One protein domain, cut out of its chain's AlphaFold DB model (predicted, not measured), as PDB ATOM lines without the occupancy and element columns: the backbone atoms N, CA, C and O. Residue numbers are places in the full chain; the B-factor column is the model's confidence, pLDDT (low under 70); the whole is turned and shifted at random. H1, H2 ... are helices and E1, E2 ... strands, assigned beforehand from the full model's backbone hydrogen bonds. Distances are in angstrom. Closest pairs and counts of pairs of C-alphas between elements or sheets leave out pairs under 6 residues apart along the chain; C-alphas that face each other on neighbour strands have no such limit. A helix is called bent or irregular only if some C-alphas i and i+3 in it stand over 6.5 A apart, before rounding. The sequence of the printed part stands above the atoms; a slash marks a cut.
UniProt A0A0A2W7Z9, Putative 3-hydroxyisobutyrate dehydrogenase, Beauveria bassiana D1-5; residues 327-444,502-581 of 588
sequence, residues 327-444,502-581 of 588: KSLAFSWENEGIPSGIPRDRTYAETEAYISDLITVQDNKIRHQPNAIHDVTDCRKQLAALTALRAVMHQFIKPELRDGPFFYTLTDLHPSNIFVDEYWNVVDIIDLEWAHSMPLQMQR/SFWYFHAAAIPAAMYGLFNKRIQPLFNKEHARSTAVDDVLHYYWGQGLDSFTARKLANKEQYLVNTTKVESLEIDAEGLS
ATOM      1  N   LYS A 327       3.400  44.231  19.356       33.69
ATOM      2  CA  LYS A 327       4.280  45.274  18.737       33.69
ATOM      3  C   LYS A 327       4.757  44.630  17.396       33.69
ATOM      4  O   LYS A 327       4.481  43.453  17.210       33.69
ATOM      5  N   SER A 328       5.366  45.188  16.349       37.38
ATOM      6  CA  SER A 328       5.731  46.542  15.889       37.38
ATOM      7  C   SER A 328       7.028  46.474  15.052       37.38
ATOM      8  O   SER A 328       7.892  47.335  15.244       37.38
ATOM      9  N   LEU A 329       7.180  45.366  14.283       39.25
ATOM     10  CA  LEU A 329       9.250  43.900  12.269       39.25
ATOM     11  C   LEU A 329       9.433  44.112  10.699       39.25
ATOM     12  O   LEU A 329       9.492  43.100  10.001       39.25
ATOM     13  N   ALA A 330       9.544  45.312  10.104       38.81
ATOM     14  CA  ALA A 330       9.801  45.480   8.659       38.81
ATOM     15  C   ALA A 330      10.271  46.891   8.254       38.81
ATOM     16  O   ALA A 330      11.348  47.065   7.694       38.81
ATOM     17  N   PHE A 331       9.445  47.912   8.500       46.47
ATOM     18  CA  PHE A 331       9.511  49.222   7.830       46.47
ATOM     19  C   PHE A 331      10.569  50.202   8.389       46.47
ATOM     20  O   PHE A 331      10.307  51.398   8.500       46.47
ATOM     21  N   SER A 332      11.764  49.732   8.767       45.84
ATOM     22  CA  SER A 332      12.810  50.605   9.333       45.84
ATOM     23  C   SER A 332      13.454  51.536   8.297       45.84
ATOM     24  O   SER A 332      13.613  52.721   8.587       45.84
ATOM     25  N   TRP A 333      13.747  51.056   7.081       50.47
ATOM     26  CA  TRP A 333      14.569  51.791   6.100       50.47
ATOM     27  C   TRP A 333      13.939  53.071   5.524       50.47
ATOM     28  O   TRP A 333      14.671  53.951   5.075       50.47
ATOM     29  N   GLU A 334      12.608  53.237   5.570       52.19
ATOM     30  CA  GLU A 334      11.990  54.520   5.180       52.19
ATOM     31  C   GLU A 334      12.413  55.657   6.131       52.19
ATOM     32  O   GLU A 334      12.564  56.798   5.699       52.19
ATOM     33  N   ASN A 335      12.697  55.341   7.402       43.19
ATOM     34  CA  ASN A 335      13.212  56.297   8.392       43.19
ATOM     35  C   ASN A 335      14.706  56.617   8.177       43.19
ATOM     36  O   ASN A 335      15.196  57.628   8.670       43.19
ATOM     37  N   GLU A 336      15.422  55.784   7.416       46.00
ATOM     38  CA  GLU A 336      16.813  55.999   6.984       46.00
ATOM     39  C   GLU A 336      16.888  56.787   5.656       46.00
ATOM     40  O   GLU A 336      17.963  56.973   5.086       46.00
ATOM     41  N   GLY A 337      15.744  57.255   5.136       55.50
ATOM     42  CA  GLY A 337      15.655  58.018   3.886       55.50
ATOM     43  C   GLY A 337      15.777  57.174   2.613       55.50
ATOM     44  O   GLY A 337      15.904  57.733   1.521       55.50
ATOM     45  N   ILE A 338      15.733  55.841   2.721       71.88
ATOM     46  CA  ILE A 338      15.745  54.932   1.571       71.88
ATOM     47  C   ILE A 338      14.295  54.754   1.089       71.88
ATOM     48  O   ILE A 338      13.469  54.224   1.835       71.88
ATOM     49  N   PRO A 339      13.941  55.167  -0.143       78.44
ATOM     50  CA  PRO A 339      12.579  55.012  -0.636       78.44
ATOM     51  C   PRO A 339      12.275  53.535  -0.904       78.44
ATOM     52  O   PRO A 339      12.958  52.884  -1.694       78.44
ATOM     53  N   SER A 340      11.201  53.011  -0.312       75.06
ATOM     54  CA  SER A 340      10.689  51.674  -0.643       75.06
ATOM     55  C   SER A 340      10.306  51.565  -2.125       75.06
ATOM     56  O   SER A 340      10.559  50.551  -2.765       75.06
ATOM     57  N   GLY A 341       9.734  52.634  -2.693       78.25
ATOM     58  CA  GLY A 341       9.173  52.644  -4.051       78.25
ATOM     59  C   GLY A 341       7.798  51.970  -4.152       78.25
ATOM     60  O   GLY A 341       7.201  51.964  -5.226       78.25
ATOM     61  N   ILE A 342       7.282  51.451  -3.035       81.38
ATOM     62  CA  ILE A 342       6.002  50.754  -2.934       81.38
ATOM     63  C   ILE A 342       4.943  51.754  -2.434       81.38
ATOM     64  O   ILE A 342       5.088  52.282  -1.331       81.38
ATOM     65  N   PRO A 343       3.872  52.035  -3.200       76.81
ATOM     66  CA  PRO A 343       2.748  52.827  -2.707       76.81
ATOM     67  C   PRO A 343       2.107  52.156  -1.487       76.81
ATOM     68  O   PRO A 343       1.879  50.948  -1.492       76.81
ATOM     69  N   ARG A 344       1.800  52.926  -0.436       72.19
ATOM     70  CA  ARG A 344       1.282  52.386   0.841       72.19
ATOM     71  C   ARG A 344      -0.128  51.781   0.739       72.19
ATOM     72  O   ARG A 344      -0.567  51.096   1.655       72.19
ATOM     73  N   ASP A 345      -0.813  52.035  -0.368       78.25
ATOM     74  CA  ASP A 345      -2.105  51.491  -0.781       78.25
ATOM     75  C   ASP A 345      -1.989  50.320  -1.784       78.25
ATOM     76  O   ASP A 345      -3.002  49.714  -2.137       78.25
ATOM     77  N   ARG A 346      -0.775  49.961  -2.237       79.62
ATOM     78  CA  ARG A 346      -0.555  48.853  -3.179       79.62
ATOM     79  C   ARG A 346      -0.790  47.501  -2.507       79.62
ATOM     80  O   ARG A 346       0.015  47.034  -1.703       79.62
ATOM     81  N   THR A 347      -1.855  46.831  -2.926       83.69
ATOM     82  CA  THR A 347      -2.038  45.387  -2.760       83.69
ATOM     83  C   THR A 347      -1.557  44.643  -4.010       83.69
ATOM     84  O   THR A 347      -1.416  45.230  -5.084       83.69
ATOM     85  N   TYR A 348      -1.293  43.344  -3.872       85.25
ATOM     86  CA  TYR A 348      -0.796  42.490  -4.952       85.25
ATOM     87  C   TYR A 348      -1.756  41.322  -5.161       85.25
ATOM     88  O   TYR A 348      -2.083  40.623  -4.206       85.25
ATOM     89  N   ALA A 349      -2.191  41.117  -6.405       88.00
ATOM     90  CA  ALA A 349      -2.939  39.927  -6.815       88.00
ATOM     91  C   ALA A 349      -2.012  38.788  -7.284       88.00
ATOM     92  O   ALA A 349      -2.404  37.630  -7.234       88.00
ATOM     93  N   GLU A 350      -0.781  39.116  -7.692       90.25
ATOM     94  CA  GLU A 350       0.203  38.181  -8.245       90.25
ATOM     95  C   GLU A 350       1.499  38.170  -7.421       90.25
ATOM     96  O   GLU A 350       2.003  39.214  -6.990       90.25
ATOM     97  N   THR A 351       2.072  36.979  -7.258       91.12
ATOM     98  CA  THR A 351       3.322  36.734  -6.521       91.12
ATOM     99  C   THR A 351       4.531  37.428  -7.169       91.12
ATOM    100  O   THR A 351       5.323  38.065  -6.472       91.12
ATOM    101  N   GLU A 352       4.652  37.378  -8.501       92.50
ATOM    102  CA  GLU A 352       5.703  38.051  -9.276       92.50
ATOM    103  C   GLU A 352       5.749  39.565  -9.035       92.50
ATOM    104  O   GLU A 352       6.832  40.126  -8.878       92.50
ATOM    105  N   ALA A 353       4.591  40.231  -8.989       90.94
ATOM    106  CA  ALA A 353       4.517  41.679  -8.809       90.94
ATOM    107  C   ALA A 353       5.059  42.102  -7.433       90.94
ATOM    108  O   ALA A 353       5.855  43.036  -7.339       90.94
ATOM    109  N   TYR A 354       4.696  41.361  -6.379       90.81
ATOM    110  CA  TYR A 354       5.195  41.602  -5.024       90.81
ATOM    111  C   TYR A 354       6.711  41.394  -4.920       90.81
ATOM    112  O   TYR A 354       7.420  42.219  -4.345       90.81
ATOM    113  N   ILE A 355       7.236  40.323  -5.521       91.88
ATOM    114  CA  ILE A 355       8.674  40.021  -5.492       91.88
ATOM    115  C   ILE A 355       9.476  41.024  -6.332       91.88
ATOM    116  O   ILE A 355      10.544  41.456  -5.902       91.88
ATOM    117  N   SER A 356       8.959  41.446  -7.489       92.62
ATOM    118  CA  SER A 356       9.572  42.497  -8.311       92.62
ATOM    119  C   SER A 356       9.738  43.800  -7.522       92.62
ATOM    120  O   SER A 356      10.804  44.423  -7.570       92.62
ATOM    121  N   ASP A 357       8.726  44.185  -6.745       91.31
ATOM    122  CA  ASP A 357       8.789  45.360  -5.876       91.31
ATOM    123  C   ASP A 357       9.745  45.155  -4.683       91.31
ATOM    124  O   ASP A 357      10.552  46.041  -4.402       91.31
ATOM    125  N   LEU A 358       9.781  43.975  -4.046       89.75
ATOM    126  CA  LEU A 358      10.775  43.662  -3.001       89.75
ATOM    127  C   LEU A 358      12.225  43.747  -3.509       89.75
ATOM    128  O   LEU A 358      13.079  44.337  -2.848       89.75
ATOM    129  N   ILE A 359      12.522  43.221  -4.703       91.88
ATOM    130  CA  ILE A 359      13.859  43.351  -5.311       91.88
ATOM    131  C   ILE A 359      14.120  44.820  -5.715       91.88
ATOM    132  O   ILE A 359      15.261  45.282  -5.706       91.88
ATOM    133  N   THR A 360      13.072  45.602  -5.994       90.38
ATOM    134  CA  THR A 360      13.175  47.052  -6.241       90.38
ATOM    135  C   THR A 360      13.514  47.850  -4.973       90.38
ATOM    136  O   THR A 360      14.319  48.777  -5.056       90.38
ATOM    137  N   VAL A 361      13.054  47.436  -3.783       86.62
ATOM    138  CA  VAL A 361      13.542  47.985  -2.496       86.62
ATOM    139  C   VAL A 361      15.062  47.795  -2.362       86.62
ATOM    140  O   VAL A 361      15.762  48.696  -1.901       86.62
ATOM    141  N   GLN A 362      15.607  46.659  -2.814       88.38
ATOM    142  CA  GLN A 362      17.056  46.400  -2.765       88.38
ATOM    143  C   GLN A 362      17.842  47.252  -3.763       88.38
ATOM    144  O   GLN A 362      18.903  47.787  -3.440       88.38
ATOM    145  N   ASP A 363      17.288  47.440  -4.959       89.88
ATOM    146  CA  ASP A 363      17.781  48.413  -5.929       89.88
ATOM    147  C   ASP A 363      17.845  49.818  -5.322       89.88
ATOM    148  O   ASP A 363      18.856  50.505  -5.453       89.88
ATOM    149  N   ASN A 364      16.795  50.227  -4.607       88.50
ATOM    150  CA  ASN A 364      16.734  51.525  -3.947       88.50
ATOM    151  C   ASN A 364      17.732  51.629  -2.787       88.50
ATOM    152  O   ASN A 364      18.371  52.673  -2.656       88.50
ATOM    153  N   LYS A 365      17.975  50.555  -2.022       85.62
ATOM    154  CA  LYS A 365      19.087  50.492  -1.056       85.62
ATOM    155  C   LYS A 365      20.418  50.803  -1.751       85.62
ATOM    156  O   LYS A 365      21.071  51.782  -1.395       85.62
ATOM    157  N   ILE A 366      20.787  50.061  -2.801       88.12
ATOM    158  CA  ILE A 366      22.067  50.272  -3.506       88.12
ATOM    159  C   ILE A 366      22.130  51.646  -4.192       88.12
ATOM    160  O   ILE A 366      23.190  52.278  -4.212       88.12
ATOM    161  N   ARG A 367      21.017  52.174  -4.713       89.25
ATOM    162  CA  ARG A 367      20.951  53.519  -5.310       89.25
ATOM    163  C   ARG A 367      21.154  54.615  -4.254       89.25
ATOM    164  O   ARG A 367      22.057  55.439  -4.415       89.25
ATOM    165  N   HIS A 368      20.376  54.601  -3.171       84.31
ATOM    166  CA  HIS A 368      20.238  55.727  -2.240       84.31
ATOM    167  C   HIS A 368      21.183  55.679  -1.030       84.31
ATOM    168  O   HIS A 368      21.806  56.698  -0.736       84.31
ATOM    169  N   GLN A 369      21.372  54.530  -0.369       81.62
ATOM    170  CA  GLN A 369      22.233  54.425   0.821       81.62
ATOM    171  C   GLN A 369      23.702  54.727   0.444       81.62
ATOM    172  O   GLN A 369      24.273  53.983  -0.362       81.62
ATOM    173  N   PRO A 370      24.359  55.783   0.975       75.50
ATOM    174  CA  PRO A 370      25.651  56.250   0.459       75.50
ATOM    175  C   PRO A 370      26.760  55.192   0.461       75.50
ATOM    176  O   PRO A 370      27.455  55.044  -0.541       75.50
ATOM    177  N   ASN A 371      26.863  54.418   1.544       78.69
ATOM    178  CA  ASN A 371      27.896  53.409   1.784       78.69
ATOM    179  C   ASN A 371      27.549  51.986   1.296       78.69
ATOM    180  O   ASN A 371      28.304  51.068   1.588       78.69
ATOM    181  N   ALA A 372      26.456  51.781   0.548       81.25
ATOM    182  CA  ALA A 372      25.999  50.445   0.122       81.25
ATOM    183  C   ALA A 372      26.925  49.690  -0.860       81.25
ATOM    184  O   ALA A 372      26.624  48.557  -1.226       81.25
ATOM    185  N   ILE A 373      28.009  50.321  -1.317       85.06
ATOM    186  CA  ILE A 373      29.026  49.740  -2.199       85.06
ATOM    187  C   ILE A 373      30.402  50.035  -1.602       85.06
ATOM    188  O   ILE A 373      30.723  51.188  -1.302       85.06
ATOM    189  N   HIS A 374      31.225  49.002  -1.458       81.31
ATOM    190  CA  HIS A 374      32.548  49.066  -0.856       81.31
ATOM    191  C   HIS A 374      33.639  49.399  -1.884       81.31
ATOM    192  O   HIS A 374      34.446  50.294  -1.621       81.31
ATOM    193  N   ASP A 375      33.635  48.734  -3.041       87.25
ATOM    194  CA  ASP A 375      34.543  48.969  -4.171       87.25
ATOM    195  C   ASP A 375      33.899  48.556  -5.519       87.25
ATOM    196  O   ASP A 375      32.714  48.227  -5.588       87.25
ATOM    197  N   VAL A 376      34.661  48.607  -6.620       89.12
ATOM    198  CA  VAL A 376      34.186  48.260  -7.978       89.12
ATOM    199  C   VAL A 376      33.808  46.775  -8.118       89.12
ATOM    200  O   VAL A 376      32.879  46.442  -8.855       89.12
ATOM    201  N   THR A 377      34.511  45.884  -7.425       89.44
ATOM    202  CA  THR A 377      34.289  44.431  -7.415       89.44
ATOM    203  C   THR A 377      33.036  44.085  -6.623       89.44
ATOM    204  O   THR A 377      32.203  43.324  -7.107       89.44
ATOM    205  N   ASP A 378      32.877  44.668  -5.435       88.38
ATOM    206  CA  ASP A 378      31.652  44.554  -4.636       88.38
ATOM    207  C   ASP A 378      30.433  45.116  -5.392       88.38
ATOM    208  O   ASP A 378      29.409  44.443  -5.507       88.38
ATOM    209  N   CYS A 379      30.572  46.286  -6.029       90.31
ATOM    210  CA  CYS A 379      29.537  46.832  -6.907       90.31
ATOM    211  C   CYS A 379      29.123  45.823  -7.986       90.31
ATOM    212  O   CYS A 379      27.945  45.489  -8.111       90.31
ATOM    213  N   ARG A 380      30.097  45.288  -8.734       91.75
ATOM    214  CA  ARG A 380      29.866  44.289  -9.784       91.75
ATOM    215  C   ARG A 380      29.101  43.075  -9.251       91.75
ATOM    216  O   ARG A 380      28.075  42.706  -9.817       91.75
ATOM    217  N   LYS A 381      29.571  42.511  -8.139       91.31
ATOM    218  CA  LYS A 381      29.005  41.349  -7.441       91.31
ATOM    219  C   LYS A 381      27.558  41.568  -6.987       91.31
ATOM    220  O   LYS A 381      26.686  40.761  -7.310       91.31
ATOM    221  N   GLN A 382      27.267  42.665  -6.284       91.75
ATOM    222  CA  GLN A 382      25.907  42.962  -5.818       91.75
ATOM    223  C   GLN A 382      24.939  43.228  -6.982       91.75
ATOM    224  O   GLN A 382      23.818  42.713  -6.989       91.75
ATOM    225  N   LEU A 383      25.365  43.997  -7.993       94.12
ATOM    226  CA  LEU A 383      24.521  44.324  -9.146       94.12
ATOM    227  C   LEU A 383      24.260  43.104 -10.042       94.12
ATOM    228  O   LEU A 383      23.142  42.933 -10.538       94.12
ATOM    229  N   ALA A 384      25.245  42.218 -10.204       93.81
ATOM    230  CA  ALA A 384      25.062  40.935 -10.874       93.81
ATOM    231  C   ALA A 384      24.093  40.019 -10.112       93.81
ATOM    232  O   ALA A 384      23.187  39.464 -10.732       93.81
ATOM    233  N   ALA A 385      24.217  39.915  -8.782       93.19
ATOM    234  CA  ALA A 385      23.319  39.114  -7.949       93.19
ATOM    235  C   ALA A 385      21.854  39.587  -8.040       93.19
ATOM    236  O   ALA A 385      20.965  38.773  -8.291       93.19
ATOM    237  N   LEU A 386      21.588  40.897  -7.936       94.06
ATOM    238  CA  LEU A 386      20.234  41.450  -8.116       94.06
ATOM    239  C   LEU A 386      19.675  41.210  -9.524       94.06
ATOM    240  O   LEU A 386      18.495  40.898  -9.688       94.06
ATOM    241  N   THR A 387      20.514  41.342 -10.551       95.19
ATOM    242  CA  THR A 387      20.107  41.121 -11.947       95.19
ATOM    243  C   THR A 387      19.794  39.650 -12.208       95.19
ATOM    244  O   THR A 387      18.773  39.328 -12.818       95.19
ATOM    245  N   ALA A 388      20.612  38.747 -11.668       94.50
ATOM    246  CA  ALA A 388      20.369  37.316 -11.710       94.50
ATOM    247  C   ALA A 388      19.076  36.940 -10.970       94.50
ATOM    248  O   ALA A 388      18.258  36.227 -11.542       94.50
ATOM    249  N   LEU A 389      18.842  37.460  -9.756       94.44
ATOM    250  CA  LEU A 389      17.621  37.218  -8.968       94.44
ATOM    251  C   LEU A 389      16.335  37.603  -9.710       94.44
ATOM    252  O   LEU A 389      15.336  36.888  -9.596       94.44
ATOM    253  N   ARG A 390      16.356  38.688 -10.494       94.94
ATOM    254  CA  ARG A 390      15.248  39.042 -11.399       94.94
ATOM    255  C   ARG A 390      15.103  38.026 -12.530       94.94
ATOM    256  O   ARG A 390      14.006  37.523 -12.759       94.94
ATOM    257  N   ALA A 391      16.201  37.684 -13.203       94.88
ATOM    258  CA  ALA A 391      16.190  36.746 -14.325       94.88
ATOM    259  C   ALA A 391      15.684  35.342 -13.934       94.88
ATOM    260  O   ALA A 391      14.908  34.744 -14.678       94.88
ATOM    261  N   VAL A 392      16.067  34.824 -12.759       95.00
ATOM    262  CA  VAL A 392      15.700  33.467 -12.303       95.00
ATOM    263  C   VAL A 392      14.365  33.380 -11.554       95.00
ATOM    264  O   VAL A 392      13.940  32.275 -11.233       95.00
ATOM    265  N   MET A 393      13.680  34.502 -11.293       94.50
ATOM    266  CA  MET A 393      12.439  34.565 -10.494       94.50
ATOM    267  C   MET A 393      11.396  33.503 -10.883       94.50
ATOM    268  O   MET A 393      10.851  32.798 -10.032       94.50
ATOM    269  N   HIS A 394      11.187  33.341 -12.189       92.56
ATOM    270  CA  HIS A 394      10.216  32.428 -12.794       92.56
ATOM    271  C   HIS A 394      10.498  30.926 -12.564       92.56
ATOM    272  O   HIS A 394       9.667  30.097 -12.917       92.56
ATOM    273  N   GLN A 395      11.657  30.559 -12.006       93.81
ATOM    274  CA  GLN A 395      12.006  29.171 -11.659       93.81
ATOM    275  C   GLN A 395      11.550  28.785 -10.239       93.81
ATOM    276  O   GLN A 395      11.396  27.600  -9.935       93.81
ATOM    277  N   PHE A 396      11.338  29.777  -9.366       93.31
ATOM    278  CA  PHE A 396      11.042  29.572  -7.943       93.31
ATOM    279  C   PHE A 396       9.559  29.752  -7.591       93.31
ATOM    280  O   PHE A 396       9.099  29.186  -6.593       93.31
ATOM    281  N   ILE A 397       8.821  30.495  -8.421       91.56
ATOM    282  CA  ILE A 397       7.365  30.666  -8.353       91.56
ATOM    283  C   ILE A 397       6.692  29.556  -9.173       91.56
ATOM    284  O   ILE A 397       7.152  29.206 -10.259       91.56
ATOM    285  N   LYS A 398       5.603  28.991  -8.652       90.75
ATOM    286  CA  LYS A 398       4.770  28.008  -9.348       90.75
ATOM    287  C   LYS A 398       3.673  28.714 -10.149       90.75
ATOM    288  O   LYS A 398       2.939  29.500  -9.549       90.75
ATOM    289  N   PRO A 399       3.488  28.411 -11.448       90.81
ATOM    290  CA  PRO A 399       2.379  28.957 -12.234       90.81
ATOM    291  C   PRO A 399       1.007  28.705 -11.597       90.81
ATOM    292  O   PRO A 399       0.120  29.540 -11.706       90.81
ATOM    293  N   GLU A 400       0.849  27.584 -10.891       92.44
ATOM    294  CA  GLU A 400      -0.390  27.187 -10.213       92.44
ATOM    295  C   GLU A 400      -0.637  27.939  -8.891       92.44
ATOM    296  O   GLU A 400      -1.705  27.787  -8.304       92.44
ATOM    297  N   LEU A 401       0.351  28.706  -8.405       90.81
ATOM    298  CA  LEU A 401       0.312  29.451  -7.139       90.81
ATOM    299  C   LEU A 401       0.568  30.962  -7.311       90.81
ATOM    300  O   LEU A 401       0.666  31.688  -6.318       90.81
ATOM    301  N   ARG A 402       0.690  31.450  -8.557       89.31
ATOM    302  CA  ARG A 402       0.935  32.867  -8.881       89.31
ATOM    303  C   ARG A 402      -0.089  33.779  -8.219       89.31
ATOM    304  O   ARG A 402       0.294  34.708  -7.506       89.31
ATOM    305  N   ASP A 403      -1.362  33.466  -8.444       90.19
ATOM    306  CA  ASP A 403      -2.534  34.249  -8.040       90.19
ATOM    307  C   ASP A 403      -2.986  33.934  -6.595       90.19
ATOM    308  O   ASP A 403      -4.103  34.252  -6.182       90.19
ATOM    309  N   GLY A 404      -2.125  33.265  -5.816       85.94
ATOM    310  CA  GLY A 404      -2.387  32.814  -4.452       85.94
ATOM    311  C   GLY A 404      -2.491  31.285  -4.315       85.94
ATOM    312  O   GLY A 404      -2.094  30.547  -5.214       85.94
ATOM    313  N   PRO A 405      -3.010  30.768  -3.184       90.25
ATOM    314  CA  PRO A 405      -3.616  31.512  -2.083       90.25
ATOM    315  C   PRO A 405      -2.625  32.408  -1.327       90.25
ATOM    316  O   PRO A 405      -1.441  32.097  -1.186       90.25
ATOM    317  N   PHE A 406      -3.152  33.515  -0.804       87.50
ATOM    318  CA  PHE A 406      -2.455  34.413   0.114       87.50
ATOM    319  C   PHE A 406      -2.910  34.128   1.549       87.50
ATOM    320  O   PHE A 406      -4.106  33.990   1.805       87.50
ATOM    321  N   PHE A 407      -1.970  34.086   2.492       85.19
ATOM    322  CA  PHE A 407      -2.229  33.809   3.904       85.19
ATOM    323  C   PHE A 407      -1.640  34.896   4.807       85.19
ATOM    324  O   PHE A 407      -0.514  35.359   4.601       85.19
ATOM    325  N   TYR A 408      -2.396  35.281   5.834       82.19
ATOM    326  CA  TYR A 408      -1.931  36.197   6.874       82.19
ATOM    327  C   TYR A 408      -0.839  35.530   7.719       82.19
ATOM    328  O   TYR A 408      -1.039  34.435   8.242       82.19
ATOM    329  N   THR A 409       0.320  36.179   7.824       79.94
ATOM    330  CA  THR A 409       1.546  35.588   8.371       79.94
ATOM    331  C   THR A 409       2.264  36.574   9.284       79.94
ATOM    332  O   THR A 409       2.412  37.746   8.940       79.94
ATOM    333  N   LEU A 410       2.739  36.088  10.434       78.38
ATOM    334  CA  LEU A 410       3.641  36.824  11.323       78.38
ATOM    335  C   LEU A 410       5.048  36.814  10.708       78.38
ATOM    336  O   LEU A 410       5.636  35.744  10.549       78.38
ATOM    337  N   THR A 411       5.587  37.976  10.345       75.38
ATOM    338  CA  THR A 411       6.879  38.076   9.644       75.38
ATOM    339  C   THR A 411       8.078  38.162  10.584       75.38
ATOM    340  O   THR A 411       9.171  37.776  10.181       75.38
ATOM    341  N   ASP A 412       7.875  38.596  11.833       72.94
ATOM    342  CA  ASP A 412       8.897  38.622  12.898       72.94
ATOM    343  C   ASP A 412       8.678  37.515  13.948       72.94
ATOM    344  O   ASP A 412       8.876  37.688  15.152       72.94
ATOM    345  N   LEU A 413       8.215  36.338  13.514       76.56
ATOM    346  CA  LEU A 413       8.110  35.189  14.409       76.56
ATOM    347  C   LEU A 413       9.513  34.624  14.676       76.56
ATOM    348  O   LEU A 413      10.029  33.845  13.876       76.56
ATOM    349  N   HIS A 414      10.126  35.024  15.794       77.56
ATOM    350  CA  HIS A 414      11.467  34.607  16.227       77.56
ATOM    351  C   HIS A 414      11.514  34.183  17.713       77.56
ATOM    352  O   HIS A 414      10.604  34.549  18.461       77.56
ATOM    353  N   PRO A 415      12.548  33.462  18.203       75.75
ATOM    354  CA  PRO A 415      12.512  32.800  19.513       75.75
ATOM    355  C   PRO A 415      12.198  33.720  20.697       75.75
ATOM    356  O   PRO A 415      11.391  33.364  21.545       75.75
ATOM    357  N   SER A 416      12.754  34.935  20.740       76.56
ATOM    358  CA  SER A 416      12.502  35.890  21.833       76.56
ATOM    359  C   SER A 416      11.142  36.610  21.757       76.56
ATOM    360  O   SER A 416      10.844  37.426  22.632       76.56
ATOM    361  N   ASN A 417      10.312  36.264  20.764       71.56
ATOM    362  CA  ASN A 417       8.901  36.646  20.659       71.56
ATOM    363  C   ASN A 417       7.954  35.505  21.095       71.56
ATOM    364  O   ASN A 417       6.748  35.719  21.184       71.56
ATOM    365  N   ILE A 418       8.475  34.311  21.407       75.38
ATOM    366  CA  ILE A 418       7.705  33.129  21.820       75.38
ATOM    367  C   ILE A 418       7.995  32.832  23.297       75.38
ATOM    368  O   ILE A 418       9.150  32.718  23.701       75.38
ATOM    369  N   PHE A 419       6.951  32.671  24.112       72.56
ATOM    370  CA  PHE A 419       7.066  32.164  25.481       72.56
ATOM    371  C   PHE A 419       6.585  30.720  25.562       72.56
ATOM    372  O   PHE A 419       5.562  30.362  24.974       72.56
ATOM    373  N   VAL A 420       7.289  29.923  26.362       75.94
ATOM    374  CA  VAL A 420       6.960  28.523  26.638       75.94
ATOM    375  C   VAL A 420       6.809  28.253  28.137       75.94
ATOM    376  O   VAL A 420       7.271  29.047  28.960       75.94
ATOM    377  N   ASP A 421       6.152  27.146  28.484       76.38
ATOM    378  CA  ASP A 421       6.118  26.605  29.848       76.38
ATOM    379  C   ASP A 421       7.356  25.738  30.168       76.38
ATOM    380  O   ASP A 421       8.286  25.608  29.369       76.38
ATOM    381  N   GLU A 422       7.371  25.129  31.358       82.00
ATOM    382  CA  GLU A 422       8.438  24.221  31.812       82.00
ATOM    383  C   GLU A 422       8.557  22.918  30.993       82.00
ATOM    384  O   GLU A 422       9.555  22.206  31.106       82.00
ATOM    385  N   TYR A 423       7.573  22.631  30.134       81.06
ATOM    386  CA  TYR A 423       7.516  21.479  29.233       81.06
ATOM    387  C   TYR A 423       7.711  21.871  27.754       81.06
ATOM    388  O   TYR A 423       7.510  21.037  26.872       81.06
ATOM    389  N   TRP A 424       8.123  23.116  27.481       75.75
ATOM    390  CA  TRP A 424       8.309  23.701  26.145       75.75
ATOM    391  C   TRP A 424       7.031  23.872  25.295       75.75
ATOM    392  O   TRP A 424       7.124  24.169  24.102       75.75
ATOM    393  N   ASN A 425       5.830  23.781  25.880       77.38
ATOM    394  CA  ASN A 425       4.597  24.142  25.173       77.38
ATOM    395  C   ASN A 425       4.538  25.659  24.965       77.38
ATOM    396  O   ASN A 425       4.792  26.413  25.902       77.38
ATOM    397  N   VAL A 426       4.138  26.130  23.779       77.75
ATOM    398  CA  VAL A 426       3.947  27.571  23.520       77.75
ATOM    399  C   VAL A 426       2.753  28.104  24.316       77.75
ATOM    400  O   VAL A 426       1.617  27.685  24.096       77.75
ATOM    401  N   VAL A 427       3.016  29.055  25.216       72.25
ATOM    402  CA  VAL A 427       2.021  29.691  26.099       72.25
ATOM    403  C   VAL A 427       1.552  31.035  25.544       72.25
ATOM    404  O   VAL A 427       0.367  31.349  25.607       72.25
ATOM    405  N   ASP A 428       2.475  31.831  25.004       72.06
ATOM    406  CA  ASP A 428       2.208  33.159  24.450       72.06
ATOM    407  C   ASP A 428       3.114  33.436  23.249       72.06
ATOM    408  O   ASP A 428       4.264  32.996  23.203       72.06
ATOM    409  N   ILE A 429       2.627  34.270  22.331       68.88
ATOM    410  CA  ILE A 429       3.451  34.959  21.337       68.88
ATOM    411  C   ILE A 429       3.263  36.468  21.561       68.88
ATOM    412  O   ILE A 429       2.137  36.949  21.702       68.88
ATOM    413  N   ILE A 430       4.369  37.205  21.645       56.56
ATOM    414  CA  ILE A 430       4.416  38.675  21.645       56.56
ATOM    415  C   ILE A 430       4.968  39.176  20.301       56.56
ATOM    416  O   ILE A 430       5.272  38.376  19.427       56.56
ATOM    417  N   ASP A 431       5.055  40.495  20.116       55.06
ATOM    418  CA  ASP A 431       5.494  41.113  18.852       55.06
ATOM    419  C   ASP A 431       4.708  40.606  17.599       55.06
ATOM    420  O   ASP A 431       5.249  40.267  16.551       55.06
ATOM    421  N   LEU A 432       3.370  40.569  17.723       59.78
ATOM    422  CA  LEU A 432       2.408  40.082  16.711       59.78
ATOM    423  C   LEU A 432       2.067  41.047  15.559       59.78
ATOM    424  O   LEU A 432       1.399  40.665  14.603       59.78
ATOM    425  N   GLU A 433       2.424  42.318  15.683       48.84
ATOM    426  CA  GLU A 433       1.960  43.408  14.810       48.84
ATOM    427  C   GLU A 433       2.881  43.575  13.582       48.84
ATOM    428  O   GLU A 433       2.522  44.238  12.611       48.84
ATOM    429  N   TRP A 434       4.048  42.916  13.591       61.72
ATOM    430  CA  TRP A 434       4.850  42.631  12.398       61.72
ATOM    431  C   TRP A 434       4.223  41.459  11.620       61.72
ATOM    432  O   TRP A 434       4.666  40.312  11.726       61.72
ATOM    433  N   ALA A 435       3.150  41.737  10.875       71.19
ATOM    434  CA  ALA A 435       2.386  40.719  10.155       71.19
ATOM    435  C   ALA A 435       1.646  41.272   8.925       71.19
ATOM    436  O   ALA A 435       1.183  42.412   8.932       71.19
ATOM    437  N   HIS A 436       1.501  40.458   7.873       74.50
ATOM    438  CA  HIS A 436       0.692  40.792   6.692       74.50
ATOM    439  C   HIS A 436       0.253  39.548   5.900       74.50
ATOM    440  O   HIS A 436       0.739  38.438   6.122       74.50
ATOM    441  N   SER A 437      -0.660  39.728   4.941       84.25
ATOM    442  CA  SER A 437      -0.994  38.698   3.946       84.25
ATOM    443  C   SER A 437       0.137  38.540   2.929       84.25
ATOM    444  O   SER A 437       0.581  39.532   2.350       84.25
ATOM    445  N   MET A 438       0.596  37.312   2.691       87.25
ATOM    446  CA  MET A 438       1.662  36.996   1.730       87.25
ATOM    447  C   MET A 438       1.336  35.721   0.932       87.25
ATOM    448  O   MET A 438       0.526  34.922   1.407       87.25
ATOM    449  N   PRO A 439       1.933  35.496  -0.256       90.81
ATOM    450  CA  PRO A 439       1.743  34.254  -1.006       90.81
ATOM    451  C   PRO A 439       2.106  33.022  -0.170       90.81
ATOM    452  O   PRO A 439       3.102  33.058   0.556       90.81
ATOM    453  N   LEU A 440       1.378  31.909  -0.329       90.56
ATOM    454  CA  LEU A 440       1.706  30.628   0.318       90.56
ATOM    455  C   LEU A 440       3.178  30.237   0.112       90.56
ATOM    456  O   LEU A 440       3.844  29.821   1.053       90.56
ATOM    457  N   GLN A 441       3.724  30.446  -1.090       88.88
ATOM    458  CA  GLN A 441       5.129  30.136  -1.372       88.88
ATOM    459  C   GLN A 441       6.142  30.988  -0.583       88.88
ATOM    460  O   GLN A 441       7.315  30.635  -0.517       88.88
ATOM    461  N   MET A 442       5.725  32.104   0.016       88.88
ATOM    462  CA  MET A 442       6.581  32.955   0.848       88.88
ATOM    463  C   MET A 442       6.369  32.736   2.353       88.88
ATOM    464  O   MET A 442       7.158  33.259   3.151       88.88
ATOM    465  N   GLN A 443       5.379  31.927   2.747       86.25
ATOM    466  CA  GLN A 443       5.346  31.318   4.075       86.25
ATOM    467  C   GLN A 443       6.464  30.274   4.140       86.25
ATOM    468  O   GLN A 443       6.565  29.394   3.288       86.25
ATOM    469  N   ARG A 444       7.370  30.414   5.106       82.44
ATOM    470  CA  ARG A 444       8.614  29.639   5.178       82.44
ATOM    471  C   ARG A 444       8.780  29.052   6.577       82.44
ATOM    472  O   ARG A 444       8.425  29.732   7.542       82.44
ATOM    473  N   SER A 502      13.529  27.402  -3.519       92.88
ATOM    474  CA  SER A 502      12.662  28.590  -3.417       92.88
ATOM    475  C   SER A 502      12.691  29.218  -2.020       92.88
ATOM    476  O   SER A 502      12.592  30.435  -1.892       92.88
ATOM    477  N   PHE A 503      12.909  28.412  -0.974       91.38
ATOM    478  CA  PHE A 503      13.183  28.887   0.389       91.38
ATOM    479  C   PHE A 503      14.298  29.952   0.426       91.38
ATOM    480  O   PHE A 503      14.093  31.054   0.942       91.38
ATOM    481  N   TRP A 504      15.449  29.657  -0.189       92.75
ATOM    482  CA  TRP A 504      16.586  30.576  -0.276       92.75
ATOM    483  C   TRP A 504      16.277  31.773  -1.172       92.75
ATOM    484  O   TRP A 504      16.634  32.895  -0.822       92.75
ATOM    485  N   TYR A 505      15.563  31.555  -2.282       94.75
ATOM    486  CA  TYR A 505      15.149  32.622  -3.193       94.75
ATOM    487  C   TYR A 505      14.283  33.686  -2.503       94.75
ATOM    488  O   TYR A 505      14.621  34.869  -2.532       94.75
ATOM    489  N   PHE A 506      13.210  33.288  -1.814       92.69
ATOM    490  CA  PHE A 506      12.331  34.244  -1.132       92.69
ATOM    491  C   PHE A 506      12.992  34.889   0.097       92.69
ATOM    492  O   PHE A 506      12.631  36.008   0.463       92.69
ATOM    493  N   HIS A 507      13.975  34.240   0.737       90.75
ATOM    494  CA  HIS A 507      14.813  34.905   1.742       90.75
ATOM    495  C   HIS A 507      15.768  35.932   1.117       90.75
ATOM    496  O   HIS A 507      15.824  37.056   1.611       90.75
ATOM    497  N   ALA A 508      16.432  35.615   0.003       91.94
ATOM    498  CA  ALA A 508      17.296  36.561  -0.704       91.94
ATOM    499  C   ALA A 508      16.520  37.769  -1.255       91.94
ATOM    500  O   ALA A 508      17.007  38.894  -1.179       91.94
ATOM    501  N   ALA A 509      15.296  37.564  -1.754       91.25
ATOM    502  CA  ALA A 509      14.431  38.639  -2.243       91.25
ATOM    503  C   ALA A 509      13.884  39.544  -1.119       91.25
ATOM    504  O   ALA A 509      13.726  40.744  -1.335       91.25
ATOM    505  N   ALA A 510      13.621  38.998   0.076       86.56
ATOM    506  CA  ALA A 510      13.018  39.738   1.189       86.56
ATOM    507  C   ALA A 510      14.021  40.322   2.208       86.56
ATOM    508  O   ALA A 510      13.646  41.211   2.968       86.56
ATOM    509  N   ILE A 511      15.267  39.830   2.267       85.31
ATOM    510  CA  ILE A 511      16.256  40.202   3.296       85.31
ATOM    511  C   ILE A 511      17.528  40.755   2.619       85.31
ATOM    512  O   ILE A 511      18.431  39.986   2.286       85.31
ATOM    513  N   PRO A 512      17.657  42.086   2.437       78.56
ATOM    514  CA  PRO A 512      18.734  42.687   1.641       78.56
ATOM    515  C   PRO A 512      20.137  42.591   2.255       78.56
ATOM    516  O   PRO A 512      21.119  42.837   1.564       78.56
ATOM    517  N   ALA A 513      20.251  42.273   3.549       74.25
ATOM    518  CA  ALA A 513      21.534  41.942   4.180       74.25
ATOM    519  C   ALA A 513      22.024  40.544   3.754       74.25
ATOM    520  O   ALA A 513      23.196  40.350   3.441       74.25
ATOM    521  N   ALA A 514      21.100  39.583   3.659       82.62
ATOM    522  CA  ALA A 514      21.400  38.203   3.298       82.62
ATOM    523  C   ALA A 514      21.424  37.959   1.777       82.62
ATOM    524  O   ALA A 514      22.005  36.969   1.339       82.62
ATOM    525  N   MET A 515      20.812  38.839   0.970       89.06
ATOM    526  CA  MET A 515      20.616  38.671  -0.480       89.06
ATOM    527  C   MET A 515      21.860  38.179  -1.224       89.06
ATOM    528  O   MET A 515      21.806  37.136  -1.875       89.06
ATOM    529  N   TYR A 516      22.980  38.897  -1.108       87.75
ATOM    530  CA  TYR A 516      24.200  38.583  -1.854       87.75
ATOM    531  C   TYR A 516      24.818  37.243  -1.411       87.75
ATOM    532  O   TYR A 516      25.205  36.426  -2.253       87.75
ATOM    533  N   GLY A 517      24.855  36.985  -0.099       87.75
ATOM    534  CA  GLY A 517      25.360  35.731   0.463       87.75
ATOM    535  C   GLY A 517      24.503  34.535   0.049       87.75
ATOM    536  O   GLY A 517      25.023  33.561  -0.492       87.75
ATOM    537  N   LEU A 518      23.182  34.635   0.215       89.69
ATOM    538  CA  LEU A 518      22.223  33.606  -0.187       89.69
ATOM    539  C   LEU A 518      22.238  33.354  -1.694       89.69
ATOM    540  O   LEU A 518      22.195  32.196  -2.117       89.69
ATOM    541  N   PHE A 519      22.341  34.405  -2.513       90.88
ATOM    542  CA  PHE A 519      22.405  34.235  -3.956       90.88
ATOM    543  C   PHE A 519      23.609  33.380  -4.362       90.88
ATOM    544  O   PHE A 519      23.427  32.338  -4.990       90.88
ATOM    545  N   ASN A 520      24.819  33.747  -3.940       88.44
ATOM    546  CA  ASN A 520      26.032  33.045  -4.364       88.44
ATOM    547  C   ASN A 520      26.220  31.684  -3.673       88.44
ATOM    548  O   ASN A 520      26.608  30.718  -4.326       88.44
ATOM    549  N   LYS A 521      25.899  31.564  -2.376       87.19
ATOM    550  CA  LYS A 521      26.089  30.320  -1.603       87.19
ATOM    551  C   LYS A 521      24.966  29.289  -1.824       87.19
ATOM    552  O   LYS A 521      25.191  28.098  -1.592       87.19
ATOM    553  N   ARG A 522      23.753  29.706  -2.232       88.88
ATOM    554  CA  ARG A 522      22.555  28.833  -2.249       88.88
ATOM    555  C   ARG A 522      21.671  28.890  -3.505       88.88
ATOM    556  O   ARG A 522      20.991  27.901  -3.755       88.88
ATOM    557  N   ILE A 523      21.684  29.959  -4.310       91.88
ATOM    558  CA  ILE A 523      20.812  30.085  -5.504       91.88
ATOM    559  C   ILE A 523      21.587  29.837  -6.805       91.88
ATOM    560  O   ILE A 523      21.223  28.966  -7.590       91.88
ATOM    561  N   GLN A 524      22.690  30.553  -7.027       91.00
ATOM    562  CA  GLN A 524      23.556  30.412  -8.202       91.00
ATOM    563  C   GLN A 524      24.062  28.961  -8.428       91.00
ATOM    564  O   GLN A 524      24.010  28.504  -9.577       91.00
ATOM    565  N   PRO A 525      24.443  28.175  -7.388       90.94
ATOM    566  CA  PRO A 525      24.897  26.789  -7.557       90.94
ATOM    567  C   PRO A 525      23.827  25.814  -8.068       90.94
ATOM    568  O   PRO A 525      24.180  24.726  -8.523       90.94
ATOM    569  N   LEU A 526      22.537  26.178  -7.995       91.44
ATOM    570  CA  LEU A 526      21.429  25.382  -8.542       91.44
ATOM    571  C   LEU A 526      21.442  25.385 -10.079       91.44
ATOM    572  O   LEU A 526      21.023  24.411 -10.698       91.44
ATOM    573  N   PHE A 527      21.955  26.464 -10.682       91.62
ATOM    574  CA  PHE A 527      22.058  26.633 -12.132       91.62
ATOM    575  C   PHE A 527      23.431  26.204 -12.664       91.62
ATOM    576  O   PHE A 527      23.504  25.523 -13.684       91.62
ATOM    577  N   ASN A 528      24.521  26.562 -11.974       89.44
ATOM    578  CA  ASN A 528      25.856  26.020 -12.245       89.44
ATOM    579  C   ASN A 528      26.758  26.109 -11.002       89.44
ATOM    580  O   ASN A 528      26.992  27.192 -10.468       89.44
ATOM    581  N   LYS A 529      27.329  24.974 -10.585       85.31
ATOM    582  CA  LYS A 529      28.216  24.879  -9.413       85.31
ATOM    583  C   LYS A 529      29.569  25.569  -9.604       85.31
ATOM    584  O   LYS A 529      30.121  26.065  -8.630       85.31
ATOM    585  N   GLU A 530      30.085  25.639 -10.832       82.81
ATOM    586  CA  GLU A 530      31.382  26.284 -11.094       82.81
ATOM    587  C   GLU A 530      31.280  27.817 -11.161       82.81
ATOM    588  O   GLU A 530      32.273  28.511 -10.952       82.81
ATOM    589  N   HIS A 531      30.078  28.371 -11.378       82.12
ATOM    590  CA  HIS A 531      29.868  29.822 -11.325       82.12
ATOM    591  C   HIS A 531      30.114  30.384  -9.917       82.12
ATOM    592  O   HIS A 531      30.740  31.428  -9.793       82.12
ATOM    593  N   ALA A 532      29.785  29.633  -8.858       73.44
ATOM    594  CA  ALA A 532      30.049  30.038  -7.471       73.44
ATOM    595  C   ALA A 532      31.549  30.077  -7.097       73.44
ATOM    596  O   ALA A 532      31.908  30.364  -5.957       73.44
ATOM    597  N   ARG A 533      32.436  29.775  -8.056       75.94
ATOM    598  CA  ARG A 533      33.899  29.862  -7.959       75.94
ATOM    599  C   ARG A 533      34.508  30.805  -9.009       75.94
ATOM    600  O   ARG A 533      35.726  30.825  -9.165       75.94
ATOM    601  N   SER A 534      33.692  31.548  -9.761       80.00
ATOM    602  CA  SER A 534      34.129  32.314 -10.932       80.00
ATOM    603  C   SER A 534      33.403  33.653 -11.058       80.00
ATOM    604  O   SER A 534      32.177  33.702 -11.095       80.00
ATOM    605  N   THR A 535      34.156  34.739 -11.250       82.69
ATOM    606  CA  THR A 535      33.583  36.073 -11.508       82.69
ATOM    607  C   THR A 535      32.904  36.186 -12.874       82.69
ATOM    608  O   THR A 535      32.259  37.192 -13.134       82.69
ATOM    609  N   ALA A 536      32.990  35.175 -13.749       83.56
ATOM    610  CA  ALA A 536      32.483  35.248 -15.122       83.56
ATOM    611  C   ALA A 536      30.976  35.566 -15.221       83.56
ATOM    612  O   ALA A 536      30.537  36.153 -16.209       83.56
ATOM    613  N   VAL A 537      30.180  35.210 -14.203       84.81
ATOM    614  CA  VAL A 537      28.772  35.634 -14.106       84.81
ATOM    615  C   VAL A 537      28.666  37.104 -13.710       84.81
ATOM    616  O   VAL A 537      27.889  37.837 -14.317       84.81
ATOM    617  N   ASP A 538      29.465  37.545 -12.739       88.25
ATOM    618  CA  ASP A 538      29.488  38.927 -12.260       88.25
ATOM    619  C   ASP A 538      29.922  39.886 -13.375       88.25
ATOM    620  O   ASP A 538      29.257  40.885 -13.652       88.25
ATOM    621  N   ASP A 539      30.997  39.523 -14.078       86.75
ATOM    622  CA  ASP A 539      31.610  40.243 -15.197       86.75
ATOM    623  C   ASP A 539      30.658  40.439 -16.390       86.75
ATOM    624  O   ASP A 539      30.835  41.389 -17.154       86.75
ATOM    625  N   VAL A 540      29.610  39.614 -16.516       90.50
ATOM    626  CA  VAL A 540      28.571  39.742 -17.551       90.50
ATOM    627  C   VAL A 540      27.284  40.368 -17.011       90.50
ATOM    628  O   VAL A 540      26.783  41.324 -17.600       90.50
ATOM    629  N   LEU A 541      26.717  39.854 -15.913       92.25
ATOM    630  CA  LEU A 541      25.359  40.216 -15.489       92.25
ATOM    631  C   LEU A 541      25.247  41.610 -14.872       92.25
ATOM    632  O   LEU A 541      24.177  42.207 -14.983       92.25
ATOM    633  N   HIS A 542      26.313  42.173 -14.293       92.69
ATOM    634  CA  HIS A 542      26.244  43.540 -13.760       92.69
ATOM    635  C   HIS A 542      25.872  44.569 -14.841       92.69
ATOM    636  O   HIS A 542      25.105  45.485 -14.553       92.69
ATOM    637  N   TYR A 543      26.317  44.371 -16.093       92.00
ATOM    638  CA  TYR A 543      25.978  45.230 -17.240       92.00
ATOM    639  C   TYR A 543      24.477  45.299 -17.553       92.00
ATOM    640  O   TYR A 543      24.025  46.265 -18.166       92.00
ATOM    641  N   TYR A 544      23.695  44.313 -17.111       93.06
ATOM    642  CA  TYR A 544      22.252  44.243 -17.345       93.06
ATOM    643  C   TYR A 544      21.417  44.816 -16.182       93.06
ATOM    644  O   TYR A 544      20.193  44.853 -16.284       93.06
ATOM    645  N   TRP A 545      22.047  45.314 -15.108       93.88
ATOM    646  CA  TRP A 545      21.342  45.962 -13.990       93.88
ATOM    647  C   TRP A 545      20.726  47.319 -14.363       93.88
ATOM    648  O   TRP A 545      19.671  47.702 -13.853       93.88
ATOM    649  N   GLY A 546      21.387  48.084 -15.234       89.12
ATOM    650  CA  GLY A 546      20.935  49.420 -15.609       89.12
ATOM    651  C   GLY A 546      21.908  50.168 -16.516       89.12
ATOM    652  O   GLY A 546      23.041  49.752 -16.735       89.12
ATOM    653  N   GLN A 547      21.458  51.300 -17.054       89.62
ATOM    654  CA  GLN A 547      22.262  52.129 -17.955       89.62
ATOM    655  C   GLN A 547      23.268  53.006 -17.188       89.62
ATOM    656  O   GLN A 547      22.993  53.462 -16.077       89.62
ATOM    657  N   GLY A 548      24.417  53.292 -17.811       88.56
ATOM    658  CA  GLY A 548      25.409  54.246 -17.290       88.56
ATOM    659  C   GLY A 548      26.236  53.743 -16.099       88.56
ATOM    660  O   GLY A 548      26.666  54.558 -15.281       88.56
ATOM    661  N   LEU A 549      26.447  52.428 -15.988       89.31
ATOM    662  CA  LEU A 549      27.062  51.766 -14.830       89.31
ATOM    663  C   LEU A 549      28.402  52.351 -14.380       89.31
ATOM    664  O   LEU A 549      28.545  52.611 -13.194       89.31
ATOM    665  N   ASP A 550      29.341  52.649 -15.278       87.31
ATOM    666  CA  ASP A 550      30.636  53.227 -14.875       87.31
ATOM    667  C   ASP A 550      30.460  54.568 -14.144       87.31
ATOM    668  O   ASP A 550      31.074  54.817 -13.105       87.31
ATOM    669  N   SER A 551      29.535  55.406 -14.629       90.88
ATOM    670  CA  SER A 551      29.172  56.672 -13.979       90.88
ATOM    671  C   SER A 551      28.412  56.463 -12.661       90.88
ATOM    672  O   SER A 551      28.548  57.265 -11.735       90.88
ATOM    673  N   PHE A 552      27.634  55.379 -12.551       93.25
ATOM    674  CA  PHE A 552      26.952  54.994 -11.319       93.25
ATOM    675  C   PHE A 552      27.966  54.546 -10.263       93.25
ATOM    676  O   PHE A 552      27.971  55.108  -9.171       93.25
ATOM    677  N   THR A 553      28.856  53.612 -10.597       91.62
ATOM    678  CA  THR A 553      29.901  53.080  -9.713       91.62
ATOM    679  C   THR A 553      30.844  54.183  -9.249       91.62
ATOM    680  O   THR A 553      31.026  54.349  -8.046       91.62
ATOM    681  N   ALA A 554      31.358  55.015 -10.162       90.69
ATOM    682  CA  ALA A 554      32.210  56.151  -9.803       90.69
ATOM    683  C   ALA A 554      31.504  57.121  -8.836       90.69
ATOM    684  O   ALA A 554      32.075  57.506  -7.816       90.69
ATOM    685  N   ARG A 555      30.228  57.452  -9.092       92.94
ATOM    686  CA  ARG A 555      29.421  58.278  -8.180       92.94
ATOM    687  C   ARG A 555      29.156  57.584  -6.841       92.94
ATOM    688  O   ARG A 555      29.157  58.254  -5.820       92.94
ATOM    689  N   LYS A 556      28.925  56.269  -6.803       91.62
ATOM    690  CA  LYS A 556      28.707  55.529  -5.548       91.62
ATOM    691  C   LYS A 556      29.967  55.472  -4.689       91.62
ATOM    692  O   LYS A 556      29.856  55.652  -3.481       91.62
ATOM    693  N   LEU A 557      31.141  55.311  -5.295       89.94
ATOM    694  CA  LEU A 557      32.417  55.375  -4.583       89.94
ATOM    695  C   LEU A 557      32.696  56.793  -4.065       89.94
ATOM    696  O   LEU A 557      32.979  56.945  -2.881       89.94
ATOM    697  N   ALA A 558      32.465  57.833  -4.873       88.25
ATOM    698  CA  ALA A 558      32.535  59.224  -4.411       88.25
ATOM    699  C   ALA A 558      31.521  59.530  -3.284       88.25
ATOM    700  O   ALA A 558      31.853  60.219  -2.323       88.25
ATOM    701  N   ASN A 559      30.305  58.972  -3.343       84.31
ATOM    702  CA  ASN A 559      29.319  59.081  -2.263       84.31
ATOM    703  C   ASN A 559      29.785  58.364  -0.982       84.31
ATOM    704  O   ASN A 559      29.537  58.877   0.106       84.31
ATOM    705  N   LYS A 560      30.467  57.212  -1.085       81.12
ATOM    706  CA  LYS A 560      31.092  56.526   0.059       81.12
ATOM    707  C   LYS A 560      32.255  57.343   0.632       81.12
ATOM    708  O   LYS A 560      32.339  57.483   1.846       81.12
ATOM    709  N   GLU A 561      33.123  57.907  -0.204       79.62
ATOM    710  CA  GLU A 561      34.210  58.793   0.235       79.62
ATOM    711  C   GLU A 561      33.660  60.035   0.946       79.62
ATOM    712  O   GLU A 561      34.095  60.357   2.049       79.62
ATOM    713  N   GLN A 562      32.646  60.691   0.375       73.81
ATOM    714  CA  GLN A 562      31.985  61.838   0.998       73.81
ATOM    715  C   GLN A 562      31.250  61.452   2.291       73.81
ATOM    716  O   GLN A 562      31.274  62.224   3.247       73.81
ATOM    717  N   TYR A 563      30.633  60.267   2.348       70.62
ATOM    718  CA  TYR A 563      30.036  59.723   3.569       70.62
ATOM    719  C   TYR A 563      31.093  59.552   4.664       70.62
ATOM    720  O   TYR A 563      30.938  60.137   5.729       70.62
ATOM    721  N   LEU A 564      32.204  58.864   4.379       67.62
ATOM    722  CA  LEU A 564      33.311  58.672   5.326       67.62
ATOM    723  C   LEU A 564      33.902  60.012   5.791       67.62
ATOM    724  O   LEU A 564      34.069  60.228   6.987       67.62
ATOM    725  N   VAL A 565      34.138  60.952   4.870       68.75
ATOM    726  CA  VAL A 565      34.598  62.314   5.197       68.75
ATOM    727  C   VAL A 565      33.591  63.062   6.077       68.75
ATOM    728  O   VAL A 565      34.002  63.845   6.929       68.75
ATOM    729  N   ASN A 566      32.287  62.847   5.899       59.56
ATOM    730  CA  ASN A 566      31.263  63.446   6.751       59.56
ATOM    731  C   ASN A 566      31.204  62.773   8.133       59.56
ATOM    732  O   ASN A 566      31.128  63.494   9.123       59.56
ATOM    733  N   THR A 567      31.313  61.443   8.223       50.34
ATOM    734  CA  THR A 567      31.414  60.711   9.499       50.34
ATOM    735  C   THR A 567      32.620  61.198  10.301       50.34
ATOM    736  O   THR A 567      32.446  61.696  11.408       50.34
ATOM    737  N   THR A 568      33.815  61.210   9.705       48.56
ATOM    738  CA  THR A 568      35.037  61.692  10.372       48.56
ATOM    739  C   THR A 568      34.997  63.186  10.706       48.56
ATOM    740  O   THR A 568      35.600  63.614  11.689       48.56
ATOM    741  N   LYS A 569      34.243  64.005   9.956       44.91
ATOM    742  CA  LYS A 569      33.968  65.397  10.353       44.91
ATOM    743  C   LYS A 569      33.079  65.485  11.590       44.91
ATOM    744  O   LYS A 569      33.397  66.279  12.469       44.91
ATOM    745  N   VAL A 570      32.007  64.697  11.671       38.88
ATOM    746  CA  VAL A 570      31.140  64.644  12.862       38.88
ATOM    747  C   VAL A 570      31.949  64.185  14.075       38.88
ATOM    748  O   VAL A 570      31.982  64.905  15.066       38.88
ATOM    749  N   GLU A 571      32.715  63.098  13.949       40.41
ATOM    750  CA  GLU A 571      33.635  62.618  14.994       40.41
ATOM    751  C   GLU A 571      34.624  63.718  15.431       40.41
ATOM    752  O   GLU A 571      34.812  63.948  16.624       40.41
ATOM    753  N   SER A 572      35.215  64.467  14.488       36.34
ATOM    754  CA  SER A 572      36.134  65.568  14.824       36.34
ATOM    755  C   SER A 572      35.459  66.745  15.543       36.34
ATOM    756  O   SER A 572      36.067  67.348  16.426       36.34
ATOM    757  N   LEU A 573      34.198  67.048  15.216       36.50
ATOM    758  CA  LEU A 573      33.421  68.113  15.858       36.50
ATOM    759  C   LEU A 573      32.960  67.714  17.266       36.50
ATOM    760  O   LEU A 573      32.917  68.565  18.155       36.50
ATOM    761  N   GLU A 574      32.664  66.432  17.495       35.41
ATOM    762  CA  GLU A 574      32.398  65.896  18.834       35.41
ATOM    763  C   GLU A 574      33.666  65.917  19.711       35.41
ATOM    764  O   GLU A 574      33.604  66.320  20.874       35.41
ATOM    765  N   ILE A 575      34.836  65.591  19.145       37.69
ATOM    766  CA  ILE A 575      36.131  65.662  19.847       37.69
ATOM    767  C   ILE A 575      36.491  67.108  20.243       37.69
ATOM    768  O   ILE A 575      36.875  67.345  21.392       37.69
ATOM    769  N   ASP A 576      36.331  68.085  19.343       37.09
ATOM    770  CA  ASP A 576      36.574  69.504  19.663       37.09
ATOM    771  C   ASP A 576      35.590  70.037  20.727       37.09
ATOM    772  O   ASP A 576      35.961  70.880  21.553       37.09
ATOM    773  N   ALA A 577      34.356  69.520  20.769       35.44
ATOM    774  CA  ALA A 577      33.369  69.879  21.788       35.44
ATOM    775  C   ALA A 577      33.745  69.369  23.196       35.44
ATOM    776  O   ALA A 577      33.571  70.102  24.174       35.44
ATOM    777  N   GLU A 578      34.311  68.160  23.320       39.56
ATOM    778  CA  GLU A 578      34.792  67.633  24.612       39.56
ATOM    779  C   GLU A 578      36.097  68.310  25.102       39.56
ATOM    780  O   GLU A 578      36.436  68.225  26.285       39.56
ATOM    781  N   GLY A 579      36.806  69.053  24.241       34.28
ATOM    782  CA  GLY A 579      38.069  69.736  24.570       34.28
ATOM    783  C   GLY A 579      37.962  71.034  25.396       34.28
ATOM    784  O   GLY A 579      38.976  71.544  25.891       34.28
ATOM    785  N   LEU A 580      36.768  71.613  25.571       36.06
ATOM    786  CA  LEU A 580      36.596  72.946  26.174       36.06
ATOM    787  C   LEU A 580      36.645  72.942  27.718       36.06
ATOM    788  O   LEU A 580      35.640  72.785  28.411       36.06
ATOM    789  N   SER A 581      37.842  73.182  28.267       35.19
ATOM    790  CA  SER A 581      38.120  73.077  29.714       35.19
ATOM    791  C   SER A 581      37.253  73.972  30.643       35.19
ATOM    792  O   SER A 581      36.870  75.085  30.263       35.19
TER     793      SER A 581
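AT A GLANCE: This is residues 327 to 444 and 502 to 581 of the 588 residues of the protein "Putative 3-hydroxyisobutyrate dehydrogenase" of Beauveria bassiana D1-5 (UniProt A0A0A2W7Z9). The model looks like a crossbar with two legs: a helical body is built on the hairpin of H2 and H3, and from its opposite ends a thin strand arm and the long helix H7 both reach toward higher z. A second helical hairpin, H4 and H5, packs on the first, and H6 crosses over H3; the strand arm holds two small ladders, E1 with E4 and, farther out, E2 with E3, while residues 565 to 581 stick out at the far end of H7. The printed part has 198 residues, with seven named helices and four named strands in the order H1 H2 H3 E1 E2 E3 E4 H4 H5 H6 H7; the class is mostly helix, and both two-stranded sheets are antiparallel. The whole is loose, with a radius of gyration of the C-alphas of 20.4 A and spans of 58 by 52 by 37 A.

HOW THE PARTS SIT: Start at H1, residues 333 to 336, which touches no helix. After it, look at H2, residues 351 to 368, and H3, residues 376 to 395: the two helices of this helical hairpin touch at a shallow tilt of 8 degrees, opposite ways, with the closest C-alphas, of Ile 359 and Leu 386, 7.2 A apart; H3 touches H2 with residues 386 to 393 alone. Next find E1, residues 406 to 410, and its antiparallel neighbour E4, residues 435 to 439, where N 407 and O 438 are 2.8 A apart, within hydrogen-bond range. Between them in the chain comes the hairpin of E2, residues 418 to 420, and E3, residues 426 to 429, antiparallel at 155 degrees, with N 419 and O 428 at 2.9 A. Past the cut, H4, residues 502 to 510, touches residues 355 to 359 of H2 alone, at a steep tilt of 45 degrees, with the C-alphas of Ile 359 and Ala 509 closest at 5.7 A. H5, residues 515 to 527, forms a helical hairpin with H4; their closest C-alphas, of Ala 508 and Met 515, are 3.9 A apart. H5 also touches H3, with Gln 382 and Tyr 516 closest at 6.1 A between C-alphas. H6, residues 538 to 544, touches H3 at 67 degrees, a steep tilt only just short of about perpendicular, with the C-alphas of Ala 384 and His 542 closest at 4.1 A; H3 is the hub, touching three helices. H7, residues 549 to 578, touches no helix but is near H2. Every O i to N i+4 pair is within hydrogen-bond range in H2, H4 and H7; the counts are 14 of 16 in H3, 5 of 9 in H5 and 1 of 3 in H6, which has 2 of 4 O i to N i+3 pairs within range, and H1 is too short for an O i to N i+4 pair.

IN THESE COORDINATES: Find C-alpha 351 at (3.322, 36.734, -6.521); from there H2 runs 25.8 A to C-alpha 368. H3 spans 29.5 A and has a kink of 28 degrees near residue 389. H3 and H5 are irregular: C-alphas 391 and 394 are 7.5 A apart, and C-alphas 521 and 524 are 7.1 A apart. E1 spans 13.0 A, E4 12.9 A and H5 16.8 A. H7 runs 43.2 A from C-alpha 549 at (27.062, 51.766, -14.830) to C-alpha 578 at (34.792, 67.633, 24.612).

THE WHOLE: The C-alphas of Glu 400 and Ser 581 are the two farthest apart, at 72.0 A. Residues 445 to 501 are not printed, and C-alphas 444 and 502 are 9.6 A apart across this cut. The link from H1 to H2, 14 residues, is long. Mean pLDDT of the printed part is 79.1, with residues 327 to 337, 429 to 434 and 564 to 581 under 70.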